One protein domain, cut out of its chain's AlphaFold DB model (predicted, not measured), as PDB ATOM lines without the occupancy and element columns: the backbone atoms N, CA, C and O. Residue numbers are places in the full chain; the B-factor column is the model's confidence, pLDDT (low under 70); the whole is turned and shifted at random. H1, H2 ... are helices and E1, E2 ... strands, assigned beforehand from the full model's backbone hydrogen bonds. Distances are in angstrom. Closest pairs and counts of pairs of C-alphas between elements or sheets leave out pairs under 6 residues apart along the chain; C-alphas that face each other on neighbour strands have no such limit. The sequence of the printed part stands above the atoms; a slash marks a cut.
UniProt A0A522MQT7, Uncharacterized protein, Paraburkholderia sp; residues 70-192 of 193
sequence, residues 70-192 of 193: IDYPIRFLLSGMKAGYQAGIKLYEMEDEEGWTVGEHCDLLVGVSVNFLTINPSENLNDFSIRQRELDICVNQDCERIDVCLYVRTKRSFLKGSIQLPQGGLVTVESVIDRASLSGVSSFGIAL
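This is residues 70 to 192 of the 193 residues of an uncharacterized protein of Paraburkholderia sp (UniProt A0A522MQT7). The domain is a sandwich of two twisted five-stranded sheets, face to face with their strands at 14 degrees to each other, wound as a jelly roll, one long hairpin folded over both sheets. The short helix H1 sits at one end of the sandwich, and the long loop of residues 93 to 108 lies at the other end. The printed part has 123 residues, with one named helix and ten named strands in the order E1 E2 E3 H1 E4 E5 E6 E7 E8 E9 E10; the class is mostly strand. The sheets run E3 E6 E1 E8 E9 and E4 E5 E2 E7 E10, both all antiparallel. The whole is compact, with a radius of gyration of the C-alphas of 13.9 A, and spans 38 by 25 by 24 A.

E1, residues 70 to 81, is an inner strand, antiparallel to E6, residues 143 to 154, with N 76 and O 148 2.7 A apart, and to E8, residues 170 to 174, with N 77 and O 172 2.8 A apart. In the other sheet E2, residues 86 to 92, is antiparallel to E5, residues 134 to 139, with N 89 and O 135 2.9 A apart, and to E7, residues 158 to 164, with N 90 and O 162 2.8 A apart. E3, residues 109 to 116, is an edge strand beside E6, with N 115 and O 147 2.8 A apart. H1, residues 121 to 124, is on the sheet of E3 at a height over the sheet of 8.3 A, and only just over none of its strands, with 2 C-alphas falling on E3. H1 is too short for an O i to N i+4 pair; its one O i to N i+3 pair is within hydrogen-bond range. E4, residues 125 to 131, is an edge strand in a hairpin with E5, with N 129 and O 136 3.0 A apart. E9, residues 179 to 183, is an edge strand in a hairpin with E8, with N 173 and O 180 2.8 A apart. E10, residues 185 to 191, is an edge strand antiparallel to E7, with N 161 and O 188 2.9 A apart. The jelly roll's nested pairs are E1 with E8, E2 with E7, E3 with E6 and E4 with E5. The closest C-alphas of E9 and E10, Arg 179 and Ile 190, are 7.0 A apart, while E3 and E4 are apart.

E1 begins at C-alpha 70 (52.507, -28.739, 39.468) and runs 32.4 A; E6 runs 31.6 A. E2, E3, E7 and E10 run 20.4, 20.6, 20.6 and 20.4 A, and E10 ends at C-alpha 191 (42.441, -36.361, 33.478).

The C-alphas farthest apart, Asp 96 and Ile 119, are 40.9 A apart. The printed part has no cut, and the link E2 to E3 is long, with 16 residues. The mean pLDDT of the printed part is 75.2; residues 70 to 71 and 93 to 134 are under 70.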
ATOM      1  N   ILE A  70      52.176 -29.097  40.859       58.91
ATOM      2  CA  ILE A  70      52.507 -28.739  39.468       58.91
ATOM      3  C   ILE A  70      51.341 -27.952  38.864       58.91
ATOM      4  O   ILE A  70      50.184 -28.257  39.143       58.91
ATOM      5  N   ASP A  71      51.656 -26.952  38.040       69.44
ATOM      6  CA  ASP A  71      50.669 -26.133  37.340       69.44
ATOM      7  C   ASP A  71      50.236 -26.830  36.037       69.44
ATOM      8  O   ASP A  71      51.049 -27.065  35.142       69.44
ATOM      9  N   TYR A  72      48.947 -27.142  35.925       74.38
ATOM     10  CA  TYR A  72      48.328 -27.799  34.778       74.38
ATOM     11  C   TYR A  72      47.394 -26.829  34.047       74.38
ATOM     12  O   TYR A  72      46.443 -26.326  34.654       74.38
ATOM     13  N   PRO A  73      47.617 -26.558  32.749       82.62
ATOM     14  CA  PRO A  73      46.682 -25.772  31.962       82.62
ATOM     15  C   PRO A  73      45.437 -26.608  31.634       82.62
ATOM     16  O   PRO A  73      45.537 -27.692  31.057       82.62
ATOM     17  N   ILE A  74      44.265 -26.079  31.973       86.19
ATOM     18  CA  ILE A  74      42.959 -26.606  31.579       86.19
ATOM     19  C   ILE A  74      42.294 -25.573  30.689       86.19
ATOM     20  O   ILE A  74      42.078 -24.432  31.096       86.19
ATOM     21  N   ARG A  75      41.963 -25.972  29.470       89.25
ATOM     22  CA  ARG A  75      41.411 -25.092  28.451       89.25
ATOM     23  C   ARG A  75      39.918 -25.328  28.282       89.25
ATOM     24  O   ARG A  75      39.478 -26.463  28.148       89.25
ATOM     25  N   PHE A  76      39.153 -24.248  28.238       89.94
ATOM     26  CA  PHE A  76      37.724 -24.218  27.962       89.94
ATOM     27  C   PHE A  76      37.503 -23.445  26.669       89.94
ATOM     28  O   PHE A  76      37.658 -22.226  26.630       89.94
ATOM     29  N   LEU A  77      37.115 -24.148  25.610       91.81
ATOM     30  CA  LEU A  77      36.715 -23.533  24.352       91.81
ATOM     31  C   LEU A  77      35.195 -23.455  24.316       91.81
ATOM     32  O   LEU A  77      34.525 -24.462  24.086       91.81
ATOM     33  N   LEU A  78      34.656 -22.260  24.530       91.38
ATOM     34  CA  LEU A  78      33.229 -21.986  24.424       91.38
ATOM     35  C   LEU A  78      32.888 -21.566  22.999       91.38
ATOM     36  O   LEU A  78      33.610 -20.777  22.390       91.38
ATOM     37  N   SER A  79      31.781 -22.073  22.468       91.06
ATOM     38  CA  SER A  79      31.284 -21.732  21.133       91.06
ATOM     39  C   SER A  79      29.759 -21.735  21.073       91.06
ATOM     40  O   SER A  79      29.088 -22.271  21.958       91.06
ATOM     41  N   GLY A  80      29.211 -21.120  20.020       87.19
ATOM     42  CA  GLY A  80      27.762 -21.014  19.829       87.19
ATOM     43  C   GLY A  80      27.104 -19.969  20.735       87.19
ATOM     44  O   GLY A  80      25.932 -20.107  21.080       87.19
ATOM     45  N   MET A  81      27.847 -18.935  21.140       87.12
ATOM     46  CA  MET A  81      27.365 -17.922  22.074       87.12
ATOM     47  C   MET A  81      26.622 -16.815  21.323       87.12
ATOM     48  O   MET A  81      27.145 -16.206  20.390       87.12
ATOM     49  N   LYS A  82      25.377 -16.570  21.727       87.81
ATOM     50  CA  LYS A  82      24.519 -15.500  21.202       87.81
ATOM     51  C   LYS A  82      24.502 -14.297  22.138       87.81
ATOM     52  O   LYS A  82      24.856 -14.426  23.304       87.81
ATOM     53  N   ALA A  83      24.050 -13.146  21.652       82.88
ATOM     54  CA  ALA A  83      23.795 -11.990  22.513       82.88
ATOM     55  C   ALA A  83      22.943 -12.375  23.744       82.88
ATOM     56  O   ALA A  83      21.894 -13.007  23.605       82.88
ATOM     57  N   GLY A  84      23.394 -12.008  24.948       79.31
ATOM     58  CA  GLY A  84      22.732 -12.359  26.211       79.31
ATOM     59  C   GLY A  84      23.039 -13.771  26.723       79.31
ATOM     60  O   GLY A  84      22.382 -14.242  27.650       79.31
ATOM     61  N   TYR A  85      24.012 -14.464  26.131       84.19
ATOM     62  CA  TYR A  85      24.441 -15.783  26.580       84.19
ATOM     63  C   TYR A  85      25.222 -15.689  27.894       84.19
ATOM     64  O   TYR A  85      26.164 -14.905  28.011       84.19
ATOM     65  N   GLN A  86      24.829 -16.521  28.860       87.69
ATOM     66  CA  GLN A  86      25.440 -16.635  30.181       87.69
ATOM     67  C   GLN A  86      25.823 -18.093  30.434       87.69
ATOM     68  O   GLN A  86      24.943 -18.938  30.591       87.69
ATOM     69  N   ALA A  87      27.120 -18.384  30.464       86.25
ATOM     70  CA  ALA A  87      27.649 -19.692  30.834       86.25
ATOM     71  C   ALA A  87      28.189 -19.677  32.261       86.25
ATOM     72  O   ALA A  87      28.898 -18.744  32.632       86.25
ATOM     73  N   GLY A  88      27.896 -20.743  33.004       86.19
ATOM     74  CA  GLY A  88      28.519 -21.053  34.289       86.19
ATOM     75  C   GLY A  88      29.330 -22.342  34.180       86.19
ATOM     76  O   GLY A  88      28.838 -23.351  33.669       86.19
ATOM     77  N   ILE A  89      30.580 -22.321  34.632       85.00
ATOM     78  CA  ILE A  89      31.474 -23.485  34.658       85.00
ATOM     79  C   ILE A  89      31.994 -23.658  36.078       85.00
ATOM     80  O   ILE A  89      32.553 -22.725  36.645       85.00
ATOM     81  N   LYS A  90      31.853 -24.860  36.639       80.44
ATOM     82  CA  LYS A  90      32.329 -25.210  37.980       80.44
ATOM     83  C   LYS A  90      33.357 -26.325  37.925       80.44
ATOM     84  O   LYS A  90      33.199 -27.272  37.158       80.44
ATOM     85  N   LEU A  91      34.371 -26.233  38.779       75.50
ATOM     86  CA  LEU A  91      35.405 -27.255  38.948       75.50
ATOM     87  C   LEU A  91      35.558 -27.626  40.423       75.50
ATOM     88  O   LEU A  91      35.477 -26.767  41.303       75.50
ATOM     89  N   TYR A  92      35.766 -28.914  40.685       72.31
ATOM     90  CA  TYR A  92      35.895 -29.474  42.026       72.31
ATOM     91  C   TYR A  92      36.880 -30.654  42.047       72.31
ATOM     92  O   TYR A  92      37.001 -31.423  41.089       72.31
ATOM     93  N   GLU A  93      37.631 -30.769  43.147       61.38
ATOM     94  CA  GLU A  93      38.687 -31.780  43.326       61.38
ATOM     95  C   GLU A  93      38.172 -33.075  43.999       61.38
ATOM     96  O   GLU A  93      38.750 -34.143  43.802       61.38
ATOM     97  N   MET A  94      37.069 -33.007  44.758       57.78
ATOM     98  CA  MET A  94      36.494 -34.109  45.554       57.78
ATOM     99  C   MET A  94      35.008 -34.346  45.216       57.78
ATOM    100  O   MET A  94      34.410 -33.587  44.460       57.78
ATOM    101  N   GLU A  95      34.414 -35.435  45.725       52.75
ATOM    102  CA  GLU A  95      32.955 -35.671  45.632       52.75
ATOM    103  C   GLU A  95      32.149 -34.795  46.591       52.75
ATOM    104  O   GLU A  95      30.981 -34.523  46.323       52.75
ATOM    105  N   ASP A  96      32.791 -34.306  47.651       50.06
ATOM    106  CA  ASP A  96      32.274 -33.195  48.433       50.06
ATOM    107  C   ASP A  96      32.516 -31.893  47.666       50.06
ATOM    108  O   ASP A  96      33.589 -31.679  47.095       50.06
ATOM    109  N   GLU A  97      31.503 -31.026  47.650       52.66
ATOM    110  CA  GLU A  97      31.468 -29.731  46.962       52.66
ATOM    111  C   GLU A  97      32.485 -28.712  47.529       52.66
ATOM    112  O   GLU A  97      32.205 -27.521  47.578       52.66
ATOM    113  N   GLU A  98      33.667 -29.110  47.992       46.31
ATOM    114  CA  GLU A  98      34.761 -28.203  48.346       46.31
ATOM    115  C   GLU A  98      35.469 -27.741  47.064       46.31
ATOM    116  O   GLU A  98      36.405 -28.352  46.557       46.31
ATOM    117  N   GLY A  99      34.942 -26.678  46.457       45.50
ATOM    118  CA  GLY A  99      35.525 -26.048  45.270       45.50
ATOM    119  C   GLY A  99      36.565 -24.962  45.567       45.50
ATOM    120  O   GLY A  99      36.821 -24.613  46.717       45.50
ATOM    121  N   TRP A 100      37.153 -24.444  44.489       47.72
ATOM    122  CA  TRP A 100      38.457 -23.779  44.465       47.72
ATOM    123  C   TRP A 100      38.424 -22.265  44.717       47.72
ATOM    124  O   TRP A 100      38.225 -21.476  43.789       47.72
ATOM    125  N   THR A 101      38.661 -21.827  45.953       40.12
ATOM    126  CA  THR A 101      38.749 -20.390  46.246       40.12
ATOM    127  C   THR A 101      40.099 -19.809  45.831       40.12
ATOM    128  O   THR A 101      41.118 -20.492  45.835       40.12
ATOM    129  N   VAL A 102      40.113 -18.517  45.496       42.12
ATOM    130  CA  VAL A 102      41.332 -17.706  45.576       42.12
ATOM    131  C   VAL A 102      41.486 -17.315  47.047       42.12
ATOM    132  O   VAL A 102      40.620 -16.612  47.566       42.12
ATOM    133  N   GLY A 103      42.525 -17.792  47.736       39.09
ATOM    134  CA  GLY A 103      42.767 -17.446  49.144       39.09
ATOM    135  C   GLY A 103      43.283 -18.599  50.008       39.09
ATOM    136  O   GLY A 103      43.571 -19.683  49.511       39.09
ATOM    137  N   GLU A 104      43.402 -18.337  51.316       35.62
ATOM    138  CA  GLU A 104      44.242 -19.046  52.304       35.62
ATOM    139  C   GLU A 104      44.159 -20.582  52.364       35.62
ATOM    140  O   GLU A 104      44.993 -21.192  53.036       35.62
ATOM    141  N   HIS A 105      43.160 -21.233  51.767       36.97
ATOM    142  CA  HIS A 105      42.923 -22.676  51.923       36.97
ATOM    143  C   HIS A 105      42.909 -23.449  50.591       36.97
ATOM    144  O   HIS A 105      42.755 -24.668  50.607       36.97
ATOM    145  N   CYS A 106      43.108 -22.779  49.447       46.31
ATOM    146  CA  CYS A 106      43.169 -23.410  48.126       46.31
ATOM    147  C   CYS A 106      44.164 -22.687  47.204       46.31
ATOM    148  O   CYS A 106      43.845 -21.694  46.564       46.31
ATOM    149  N   ASP A 107      45.362 -23.255  47.054       52.16
ATOM    150  CA  ASP A 107      46.359 -22.819  46.062       52.16
ATOM    151  C   ASP A 107      46.056 -23.334  44.639       52.16
ATOM    152  O   ASP A 107      46.943 -23.332  43.785       52.16
ATOM    153  N   LEU A 108      44.835 -23.830  44.389       57.97
ATOM    154  CA  LEU A 108      44.489 -24.579  43.182       57.97
ATOM    155  C   LEU A 108      44.440 -23.696  41.936       57.97
ATOM    156  O   LEU A 108      44.893 -24.142  40.898       57.97
ATOM    157  N   LEU A 109      43.927 -22.466  41.986       62.56
ATOM    158  CA  LEU A 109      43.896 -21.596  40.806       62.56
ATOM    159  C   LEU A 109      45.046 -20.589  40.862       62.56
ATOM    160  O   LEU A 109      45.018 -19.653  41.656       62.56
ATOM    161  N   VAL A 110      46.043 -20.762  39.993       62.03
ATOM    162  CA  VAL A 110      47.260 -19.929  39.992       62.03
ATOM    163  C   VAL A 110      47.267 -18.862  38.897       62.03
ATOM    164  O   VAL A 110      48.126 -17.982  38.893       62.03
ATOM    165  N   GLY A 111      46.297 -18.896  37.984       62.59
ATOM    166  CA  GLY A 111      46.109 -17.861  36.972       62.59
ATOM    167  C   GLY A 111      45.030 -18.218  35.960       62.59
ATOM    168  O   GLY A 111      44.659 -19.385  35.818       62.59
ATOM    169  N   VAL A 112      44.542 -17.209  35.240       68.44
ATOM    170  CA  VAL A 112      43.586 -17.380  34.142       68.44
ATOM    171  C   VAL A 112      43.987 -16.511  32.959       68.44
ATOM    172  O   VAL A 112      44.333 -15.345  33.119       68.44
ATOM    173  N   SER A 113      43.915 -17.065  31.753       68.06
ATOM    174  CA  SER A 113      43.992 -16.289  30.515       68.06
ATOM    175  C   SER A 113      42.728 -16.482  29.699       68.06
ATOM    176  O   SER A 113      42.282 -17.613  29.512       68.06
ATOM    177  N   VAL A 114      42.182 -15.390  29.181       68.94
ATOM    178  CA  VAL A 114      41.003 -15.380  28.321       68.94
ATOM    179  C   VAL A 114      41.401 -14.780  26.982       68.94
ATOM    180  O   VAL A 114      41.721 -13.596  26.871       68.94
ATOM    181  N   ASN A 115      41.359 -15.618  25.957       67.38
ATOM    182  CA  ASN A 115      41.605 -15.242  24.581       67.38
ATOM    183  C   ASN A 115      40.267 -15.231  23.847       67.38
ATOM    184  O   ASN A 115      39.513 -16.209  23.851       67.38
ATOM    185  N   PHE A 116      39.968 -14.126  23.186       64.31
ATOM    186  CA  PHE A 116      38.800 -14.036  22.326       64.31
ATOM    187  C   PHE A 116      39.259 -14.250  20.896       64.31
ATOM    188  O   PHE A 116      40.148 -13.557  20.408       64.31
ATOM    189  N   LEU A 117      38.629 -15.185  20.196       61.19
ATOM    190  CA  LEU A 117      38.877 -15.389  18.771       61.19
ATOM    191  C   LEU A 117      37.894 -14.535  17.960       61.19
ATOM    192  O   LEU A 117      37.188 -15.036  17.090       61.19
ATOM    193  N   THR A 118      37.816 -13.243  18.285       55.69
ATOM    194  CA  THR A 118      36.999 -12.253  17.574       55.69
ATOM    195  C   THR A 118      37.780 -10.956  17.371       55.69
ATOM    196  O   THR A 118      38.740 -10.673  18.081       55.69
ATOM    197  N   ILE A 119      37.372 -10.161  16.378       53.19
ATOM    198  CA  ILE A 119      38.067  -8.923  15.984       53.19
ATOM    199  C   ILE A 119      37.962  -7.833  17.078       53.19
ATOM    200  O   ILE A 119      38.877  -7.026  17.197       53.19
ATOM    201  N   ASN A 120      36.911  -7.858  17.918       56.41
ATOM    202  CA  ASN A 120      36.638  -6.852  18.961       56.41
ATOM    203  C   ASN A 120      36.280  -7.489  20.332       56.41
ATOM    204  O   ASN A 120      35.111  -7.496  20.725       56.41
ATOM    205  N   PRO A 121      37.242  -8.048  21.086       54.97
ATOM    206  CA  PRO A 121      37.004  -8.742  22.362       54.97
ATOM    207  C   PRO A 121      36.223  -7.940  23.406       54.97
ATOM    208  O   PRO A 121      35.260  -8.439  23.986       54.97
ATOM    209  N   SER A 122      36.622  -6.686  23.623       54.88
ATOM    210  CA  SER A 122      36.063  -5.808  24.661       54.88
ATOM    211  C   SER A 122      34.603  -5.440  24.416       54.88
ATOM    212  O   SER A 122      33.896  -5.091  25.352       54.88
ATOM    213  N   GLU A 123      34.148  -5.516  23.165       55.94
ATOM    214  CA  GLU A 123      32.752  -5.266  22.814       55.94
ATOM    215  C   GLU A 123      31.884  -6.506  22.991       55.94
ATOM    216  O   GLU A 123      30.676  -6.341  23.023       55.94
ATOM    217  N   ASN A 124      32.474  -7.710  23.086       60.84
ATOM    218  CA  ASN A 124      31.758  -8.989  23.144       60.84
ATOM    219  C   ASN A 124      31.469  -9.481  24.560       60.84
ATOM    220  O   ASN A 124      30.509 -10.221  24.777       60.84
ATOM    221  N   LEU A 125      32.329  -9.133  25.513       62.28
ATOM    222  CA  LEU A 125      32.234  -9.605  26.884       62.28
ATOM    223  C   LEU A 125      31.509  -8.561  27.736       62.28
ATOM    224  O   LEU A 125      31.979  -7.440  27.894       62.28
ATOM    225  N   ASN A 126      30.369  -8.946  28.300       63.19
ATOM    226  CA  ASN A 126      29.622  -8.110  29.232       63.19
ATOM    227  C   ASN A 126      30.139  -8.267  30.665       63.19
ATOM    228  O   ASN A 126      30.355  -7.288  31.372       63.19
ATOM    229  N   ASP A 127      30.310  -9.518  31.091       64.56
ATOM    230  CA  ASP A 127      30.842  -9.851  32.406       64.56
ATOM    231  C   ASP A 127      31.692 -11.114  32.292       64.56
ATOM    232  O   ASP A 127      31.363 -12.050  31.561       64.56
ATOM    233  N   PHE A 128      32.790 -11.118  33.027       67.00
ATOM    234  CA  PHE A 128      33.626 -12.283  33.238       67.00
ATOM    235  C   PHE A 128      33.969 -12.273  34.705       67.00
ATOM    236  O   PHE A 128      34.598 -11.318  35.175       67.00
ATOM    237  N   SER A 129      33.533 -13.310  35.413       66.25
ATOM    238  CA  SER A 129      33.794 -13.417  36.834       66.25
ATOM    239  C   SER A 129      34.300 -14.791  37.209       66.25
ATOM    240  O   SER A 129      33.803 -15.809  36.731       66.25
ATOM    241  N   ILE A 130      35.300 -14.798  38.081       65.06
ATOM    242  CA  ILE A 130      35.765 -15.997  38.762       65.06
ATOM    243  C   ILE A 130      35.417 -15.794  40.227       65.06
ATOM    244  O   ILE A 130      35.945 -14.889  40.877       65.06
ATOM    245  N   ARG A 131      34.492 -16.606  40.733       61.25
ATOM    246  CA  ARG A 131      34.016 -16.533  42.115       61.25
ATOM    247  C   ARG A 131      34.046 -17.899  42.749       61.25
ATOM    248  O   ARG A 131      33.254 -18.747  42.360       61.25
ATOM    249  N   GLN A 132      34.911 -18.066  43.748       55.22
ATOM    250  CA  GLN A 132      35.038 -19.211  44.660       55.22
ATOM    251  C   GLN A 132      35.206 -20.619  44.053       55.22
ATOM    252  O   GLN A 132      35.771 -21.437  44.760       55.22
ATOM    253  N   ARG A 133      34.617 -20.940  42.886       61.84
ATOM    254  CA  ARG A 133      34.399 -22.254  42.221       61.84
ATOM    255  C   ARG A 133      33.865 -22.120  40.791       61.84
ATOM    256  O   ARG A 133      33.823 -23.113  40.072       61.84
ATOM    257  N   GLU A 134      33.354 -20.945  40.436       68.19
ATOM    258  CA  GLU A 134      32.528 -20.721  39.259       68.19
ATOM    259  C   GLU A 134      33.177 -19.681  38.353       68.19
ATOM    260  O   GLU A 134      33.563 -18.594  38.789       68.19
ATOM    261  N   LEU A 135      33.323 -20.069  37.095       76.44
ATOM    262  CA  LEU A 135      33.636 -19.203  35.984       76.44
ATOM    263  C   LEU A 135      32.311 -18.831  35.318       76.44
ATOM    264  O   LEU A 135      31.669 -19.675  34.693       76.44
ATOM    265  N   ASP A 136      31.933 -17.566  35.459       79.50
ATOM    266  CA  ASP A 136      30.777 -16.974  34.799       79.50
ATOM    267  C   ASP A 136      31.238 -16.171  33.586       79.50
ATOM    268  O   ASP A 136      32.087 -15.282  33.700       79.50
ATOM    269  N   ILE A 137      30.648 -16.457  32.428       82.12
ATOM    270  CA  ILE A 137      30.914 -15.747  31.176       82.12
ATOM    271  C   ILE A 137      29.593 -15.233  30.628       82.12
ATOM    272  O   ILE A 137      28.716 -16.016  30.265       82.12
ATOM    273  N   CYS A 138      29.480 -13.914  30.524       81.56
ATOM    274  CA  CYS A 138      28.337 -13.232  29.940       81.56
ATOM    275  C   CYS A 138      28.782 -12.470  28.696       81.56
ATOM    276  O   CYS A 138      29.667 -11.616  28.780       81.56
ATOM    277  N   VAL A 139      28.127 -12.710  27.561       77.88
ATOM    278  CA  VAL A 139      28.371 -11.959  26.321       77.88
ATOM    279  C   VAL A 139      27.175 -11.078  25.962       77.88
ATOM    280  O   VAL A 139      26.017 -11.473  26.100       77.88
ATOM    281  N   ASN A 140      27.443  -9.856  25.515       77.00
ATOM    282  CA  ASN A 140      26.427  -8.875  25.101       77.00
ATOM    283  C   ASN A 140      26.077  -8.967  23.604       77.00
ATOM    284  O   ASN A 140      25.020  -8.482  23.205       77.00
ATOM    285  N   GLN A 141      26.919  -9.602  22.788       76.81
ATOM    286  CA  GLN A 141      26.696  -9.805  21.357       76.81
ATOM    287  C   GLN A 141      27.130 -11.212  20.919       76.81
ATOM    288  O   GLN A 141      27.710 -11.972  21.697       76.81
ATOM    289  N   ASP A 142      26.797 -11.577  19.682       82.62
ATOM    290  CA  ASP A 142      27.140 -12.882  19.120       82.62
ATOM    291  C   ASP A 142      28.662 -13.078  19.103       82.62
ATOM    292  O   ASP A 142      29.399 -12.311  18.487       82.62
ATOM    293  N   CYS A 143      29.122 -14.145  19.755       77.38
ATOM    294  CA  CYS A 143      30.530 -14.479  19.875       77.38
ATOM    295  C   CYS A 143      30.757 -15.911  19.381       77.38
ATOM    296  O   CYS A 143      30.200 -16.876  19.909       77.38
ATOM    297  N   GLU A 144      31.576 -16.059  18.339       82.19
ATOM    298  CA  GLU A 144      31.816 -17.366  17.725       82.19
ATOM    299  C   GLU A 144      32.574 -18.299  18.673       82.19
ATOM    300  O   GLU A 144      32.195 -19.467  18.830       82.19
ATOM    301  N   ARG A 145      33.633 -17.779  19.314       85.38
ATOM    302  CA  ARG A 145      34.488 -18.559  20.204       85.38
ATOM    303  C   ARG A 145      35.197 -17.715  21.265       85.38
ATOM    304  O   ARG A 145      35.823 -16.703  20.949       85.38
ATOM    305  N   ILE A 146      35.169 -18.211  22.500       83.62
ATOM    306  CA  ILE A 146      35.989 -17.746  23.627       83.62
ATOM    307  C   ILE A 146      36.857 -18.915  24.073       83.62
ATOM    308  O   ILE A 146      36.386 -20.048  24.164       83.62
ATOM    309  N   ASP A 147      38.124 -18.635  24.329       85.81
ATOM    310  CA  ASP A 147      39.110 -19.591  24.801       85.81
ATOM    311  C   ASP A 147      39.606 -19.163  26.183       85.81
ATOM    312  O   ASP A 147      40.239 -18.120  26.329       85.81
ATOM    313  N   VAL A 148      39.282 -19.946  27.208       83.31
ATOM    314  CA  VAL A 148      39.698 -19.691  28.589       83.31
ATOM    315  C   VAL A 148      40.681 -20.768  29.016       83.31
ATOM    316  O   VAL A 148      40.312 -21.932  29.102       83.31
ATOM    317  N   CYS A 149      41.909 -20.394  29.354       83.62
ATOM    318  CA  CYS A 149      42.858 -21.298  29.999       83.62
ATOM    319  C   CYS A 149      42.931 -20.988  31.492       83.62
ATOM    320  O   CYS A 149      43.311 -19.886  31.892       83.62
ATOM    321  N   LEU A 150      42.602 -21.980  32.311       79.12
ATOM    322  CA  LEU A 150      42.826 -21.979  33.748       79.12
ATOM    323  C   LEU A 150      44.147 -22.685  34.036       79.12
ATOM    324  O   LEU A 150      44.359 -23.806  33.582       79.12
ATOM    325  N   TYR A 151      45.023 -22.060  34.811       76.50
ATOM    326  CA  TYR A 151      46.223 -22.714  35.323       76.50
ATOM    327  C   TYR A 151      45.912 -23.245  36.713       76.50
ATOM    328  O   TYR A 151      45.698 -22.464  37.646       76.50
ATOM    329  N   VAL A 152      45.844 -24.570  36.827       75.44
ATOM    330  CA  VAL A 152      45.415 -25.254  38.042       75.44
ATOM    331  C   VAL A 152      46.578 -26.002  38.672       75.44
ATOM    332  O   VAL A 152      47.203 -26.838  38.033       75.44
ATOM    333  N   ARG A 153      46.859 -25.738  39.938       72.12
ATOM    334  CA  ARG A 153      47.906 -26.376  40.720       72.12
ATOM    335  C   ARG A 153      47.312 -27.455  41.609       72.12
ATOM    336  O   ARG A 153      46.697 -27.140  42.612       72.12
ATOM    337  N   THR A 154      47.528 -28.727  41.298       72.38
ATOM    338  CA  THR A 154      47.003 -29.849  42.103       72.38
ATOM    339  C   THR A 154      48.007 -31.004  42.167       72.38
ATOM    340  O   THR A 154      48.941 -31.079  41.373       72.38
ATOM    341  N   LYS A 155      47.838 -31.902  43.148       72.31
ATOM    342  CA  LYS A 155      48.537 -33.201  43.221       72.31
ATOM    343  C   LYS A 155      47.698 -34.353  42.653       72.31
ATOM    344  O   LYS A 155      48.110 -35.512  42.734       72.31
ATOM    345  N   ARG A 156      46.486 -34.069  42.174       75.44
ATOM    346  CA  ARG A 156      45.559 -35.055  41.620       75.44
ATOM    347  C   ARG A 156      45.782 -35.180  40.125       75.44
ATOM    348  O   ARG A 156      45.942 -34.186  39.429       75.44
ATOM    349  N   SER A 157      45.681 -36.404  39.627       83.50
ATOM    350  CA  SER A 157      45.711 -36.694  38.193       83.50
ATOM    351  C   SER A 157      44.365 -36.470  37.503       83.50
ATOM    352  O   SER A 157      44.249 -36.707  36.305       83.50
ATOM    353  N   PHE A 158      43.327 -36.057  38.232       83.50
ATOM    354  CA  PHE A 158      41.974 -35.955  37.707       83.50
ATOM    355  C   PHE A 158      41.169 -34.890  38.439       83.50
ATOM    356  O   PHE A 158      41.296 -34.741  39.655       83.50
ATOM    357  N   LEU A 159      40.305 -34.207  37.696       81.31
ATOM    358  CA  LEU A 159      39.375 -33.214  38.208       81.31
ATOM    359  C   LEU A 159      37.965 -33.478  37.707       81.31
ATOM    360  O   LEU A 159      37.773 -34.041  36.630       81.31
ATOM    361  N   LYS A 160      36.977 -33.039  38.480       84.25
ATOM    362  CA  LYS A 160      35.569 -33.085  38.099       84.25
ATOM    363  C   LYS A 160      35.028 -31.668  37.955       84.25
ATOM    364  O   LYS A 160      35.597 -30.706  38.469       84.25
ATOM    365  N   GLY A 161      33.926 -31.540  37.236       84.12
ATOM    366  CA  GLY A 161      33.284 -30.256  37.037       84.12
ATOM    367  C   GLY A 161      31.856 -30.376  36.550       84.12
ATOM    368  O   GLY A 161      31.361 -31.459  36.230       84.12
ATOM    369  N   SER A 162      31.192 -29.234  36.475       87.62
ATOM    370  CA  SER A 162      29.881 -29.107  35.860       87.62
ATOM    371  C   SER A 162      29.791 -27.842  35.031       87.62
ATOM    372  O   SER A 162      30.553 -26.892  35.204       87.62
ATOM    373  N   ILE A 163      28.881 -27.864  34.071       89.00
ATOM    374  CA  ILE A 163      28.637 -26.770  33.147       89.00
ATOM    375  C   ILE A 163      27.146 -26.471  33.113       89.00
ATOM    376  O   ILE A 163      26.309 -27.374  33.181       89.00
ATOM    377  N   GLN A 164      26.827 -25.194  32.975       90.88
ATOM    378  CA  GLN A 164      25.496 -24.702  32.685       90.88
ATOM    379  C   GLN A 164      25.598 -23.776  31.481       90.88
ATOM    380  O   GLN A 164      26.063 -22.643  31.586       90.88
ATOM    381  N   LEU A 165      25.175 -24.287  30.328       90.50
ATOM    382  CA  LEU A 165      25.200 -23.574  29.060       90.50
ATOM    383  C   LEU A 165      23.768 -23.360  28.544       90.50
ATOM    384  O   LEU A 165      22.967 -24.301  28.537       90.50
ATOM    385  N   PRO A 166      23.439 -22.153  28.057       89.31
ATOM    386  CA  PRO A 166      22.228 -21.895  27.293       89.31
ATOM    387  C   PRO A 166      22.130 -22.765  26.030       89.31
ATOM    388  O   PRO A 166      23.119 -23.324  25.543       89.31
ATOM    389  N   GLN A 167      20.922 -22.856  25.468       87.00
ATOM    390  CA  GLN A 167      20.658 -23.655  24.269       87.00
ATOM    391  C   GLN A 167      21.566 -23.241  23.101       87.00
ATOM    392  O   GLN A 167      21.714 -22.059  22.803       87.00
ATOM    393  N   GLY A 168      22.153 -24.232  22.423       85.12
ATOM    394  CA  GLY A 168      23.078 -24.014  21.305       85.12
ATOM    395  C   GLY A 168      24.531 -23.769  21.724       85.12
ATOM    396  O   GLY A 168      25.408 -23.807  20.867       85.12
ATOM    397  N   GLY A 169      24.792 -23.590  23.022       89.25
ATOM    398  CA  GLY A 169      26.140 -23.496  23.567       89.25
ATOM    399  C   GLY A 169      26.855 -24.843  23.619       89.25
ATOM    400  O   GLY A 169      26.273 -25.860  24.011       89.25
ATOM    401  N   LEU A 170      28.138 -24.826  23.274       93.81
ATOM    402  CA  LEU A 170      29.047 -25.962  23.382       93.81
ATOM    403  C   LEU A 170      30.318 -25.508  24.093       93.81
ATOM    404  O   LEU A 170      30.902 -24.491  23.713       93.81
ATOM    405  N   VAL A 171      30.773 -26.290  25.068       93.69
ATOM    406  CA  VAL A 171      32.102 -26.135  25.661       93.69
ATOM    407  C   VAL A 171      32.928 -27.383  25.413       93.69
ATOM    408  O   VAL A 171      32.470 -28.505  25.629       93.69
ATOM    409  N   THR A 172      34.158 -27.191  24.959       95.31
ATOM    410  CA  THR A 172      35.179 -28.233  24.963       95.31
ATOM    411  C   THR A 172      36.131 -27.964  26.119       95.31
ATOM    412  O   THR A 172      36.718 -26.890  26.184       95.31
ATOM    413  N   VAL A 173      36.279 -28.939  27.011       92.56
ATOM    414  CA  VAL A 173      37.263 -28.937  28.095       92.56
ATOM    415  C   VAL A 173      38.450 -29.782  27.652       92.56
ATOM    416  O   VAL A 173      38.257 -30.930  27.252       92.56
ATOM    417  N   GLU A 174      39.657 -29.230  27.697       93.81
ATOM    418  CA  GLU A 174      40.893 -29.899  27.281       93.81
ATOM    419  C   GLU A 174      41.948 -29.791  28.383       93.81
ATOM    420  O   GLU A 174      42.170 -28.719  28.947       93.81
ATOM    421  N   SER A 175      42.619 -30.899  28.671       89.88
ATOM    422  CA  SER A 175      43.881 -30.930  29.402       89.88
ATOM    423  C   SER A 175      45.008 -31.335  28.448       89.88
ATOM    424  O   SER A 175      44.821 -31.443  27.235       89.88
ATOM    425  N   VAL A 176      46.195 -31.600  28.991       87.50
ATOM    426  CA  VAL A 176      47.321 -32.128  28.211       87.50
ATOM    427  C   VAL A 176      47.031 -33.528  27.646       87.50
ATOM    428  O   VAL A 176      47.535 -33.863  26.576       87.50
ATOM    429  N   ILE A 177      46.237 -34.343  28.349       91.00
ATOM    430  CA  ILE A 177      46.034 -35.765  28.021       91.00
ATOM    431  C   ILE A 177      44.580 -36.151  27.741       91.00
ATOM    432  O   ILE A 177      44.329 -37.276  27.314       91.00
ATOM    433  N   ASP A 178      43.626 -35.257  27.991       94.12
ATOM    434  CA  ASP A 178      42.202 -35.572  27.951       94.12
ATOM    435  C   ASP A 178      41.386 -34.436  27.324       94.12
ATOM    436  O   ASP A 178      41.799 -33.273  27.298       94.12
ATOM    437  N   ARG A 179      40.218 -34.785  26.784       95.50
ATOM    438  CA  ARG A 179      39.314 -33.859  26.108       95.50
ATOM    439  C   ARG A 179      37.868 -34.332  26.182       95.50
ATOM    440  O   ARG A 179      37.531 -35.415  25.710       95.50
ATOM    441  N   ALA A 180      36.985 -33.440  26.620       93.75
ATOM    442  CA  ALA A 180      35.542 -33.653  26.636       93.75
ATOM    443  C   ALA A 180      34.807 -32.492  25.955       93.75
ATOM    444  O   ALA A 180      35.239 -31.346  26.020       93.75
ATOM    445  N   SER A 181      33.686 -32.770  25.284       95.75
ATOM    446  CA  SER A 181      32.792 -31.737  24.738       95.75
ATOM    447  C   SER A 181      31.395 -31.912  25.303       95.75
ATOM    448  O   SER A 181      30.866 -33.021  25.322       95.75
ATOM    449  N   LEU A 182      30.823 -30.817  25.791       94.19
ATOM    450  CA  LEU A 182      29.642 -30.813  26.642       94.19
ATOM    451  C   LEU A 182      28.689 -29.702  26.194       94.19
ATOM    452  O   LEU A 182      29.120 -28.643  25.734       94.19
ATOM    453  N   SER A 183      27.389 -29.929  26.355       93.88
ATOM    454  CA  SER A 183      26.341 -28.958  26.041       93.88
ATOM    455  C   SER A 183      25.249 -28.961  27.113       93.88
ATOM    456  O   SER A 183      25.112 -29.916  27.884       93.88
ATOM    457  N   GLY A 184      24.477 -27.872  27.183       91.62
ATOM    458  CA  GLY A 184      23.394 -27.724  28.156       91.62
ATOM    459  C   GLY A 184      23.881 -27.760  29.608       91.62
ATOM    460  O   GLY A 184      24.878 -27.126  29.950       91.62
ATOM    461  N   VAL A 185      23.164 -28.497  30.460       91.06
ATOM    462  CA  VAL A 185      23.552 -28.754  31.853       91.06
ATOM    463  C   VAL A 185      24.165 -30.144  31.934       91.06
ATOM    464  O   VAL A 185      23.472 -31.131  31.695       91.06
ATOM    465  N   SER A 186      25.457 -30.223  32.238       89.69
ATOM    466  CA  SER A 186      26.207 -31.484  32.243       89.69
ATOM    467  C   SER A 186      27.298 -31.485  33.308       89.69
ATOM    468  O   SER A 186      27.831 -30.436  33.661       89.69
ATOM    469  N   SER A 187      27.677 -32.675  33.772       88.75
ATOM    470  CA  SER A 187      28.873 -32.889  34.593       88.75
ATOM    471  C   SER A 187      29.962 -33.566  33.771       88.75
ATOM    472  O   SER A 187      29.672 -34.279  32.811       88.75
ATOM    473  N   PHE A 188      31.216 -33.361  34.155       88.44
ATOM    474  CA  PHE A 188      32.366 -33.936  33.476       88.44
ATOM    475  C   PHE A 188      33.482 -34.300  34.444       88.44
ATOM    476  O   PHE A 188      33.502 -33.894  35.607       88.44
ATOM    477  N   GLY A 189      34.420 -35.076  33.920       88.88
ATOM    478  CA  GLY A 189      35.707 -35.330  34.527       88.88
ATOM    479  C   GLY A 189      36.802 -35.174  33.484       88.88
ATOM    480  O   GLY A 189      36.540 -35.404  32.305       88.88
ATOM    481  N   ILE A 190      37.985 -34.747  33.909       89.81
ATOM    482  CA  ILE A 190      39.127 -34.503  33.032       89.81
ATOM    483  C   ILE A 190      40.406 -35.014  33.701       89.81
ATOM    484  O   ILE A 190      40.727 -34.630  34.829       89.81
ATOM    485  N   ALA A 191      41.126 -35.909  33.028       90.50
ATOM    486  CA  ALA A 191      42.441 -36.361  33.478       90.50
ATOM    487  C   ALA A 191      43.506 -35.297  33.173       90.50
ATOM    488  O   ALA A 191      43.437 -34.649  32.135       90.50
ATOM    489  N   LEU A 192      44.483 -35.091  34.056       82.75
ATOM    490  CA  LEU A 192      45.499 -34.037  33.935       82.75
ATOM    491  C   LEU A 192      46.865 -34.554  33.469       82.75
ATOM    492  O   LEU A 192      47.554 -33.836  32.743       82.75
TER     493      LEU A 192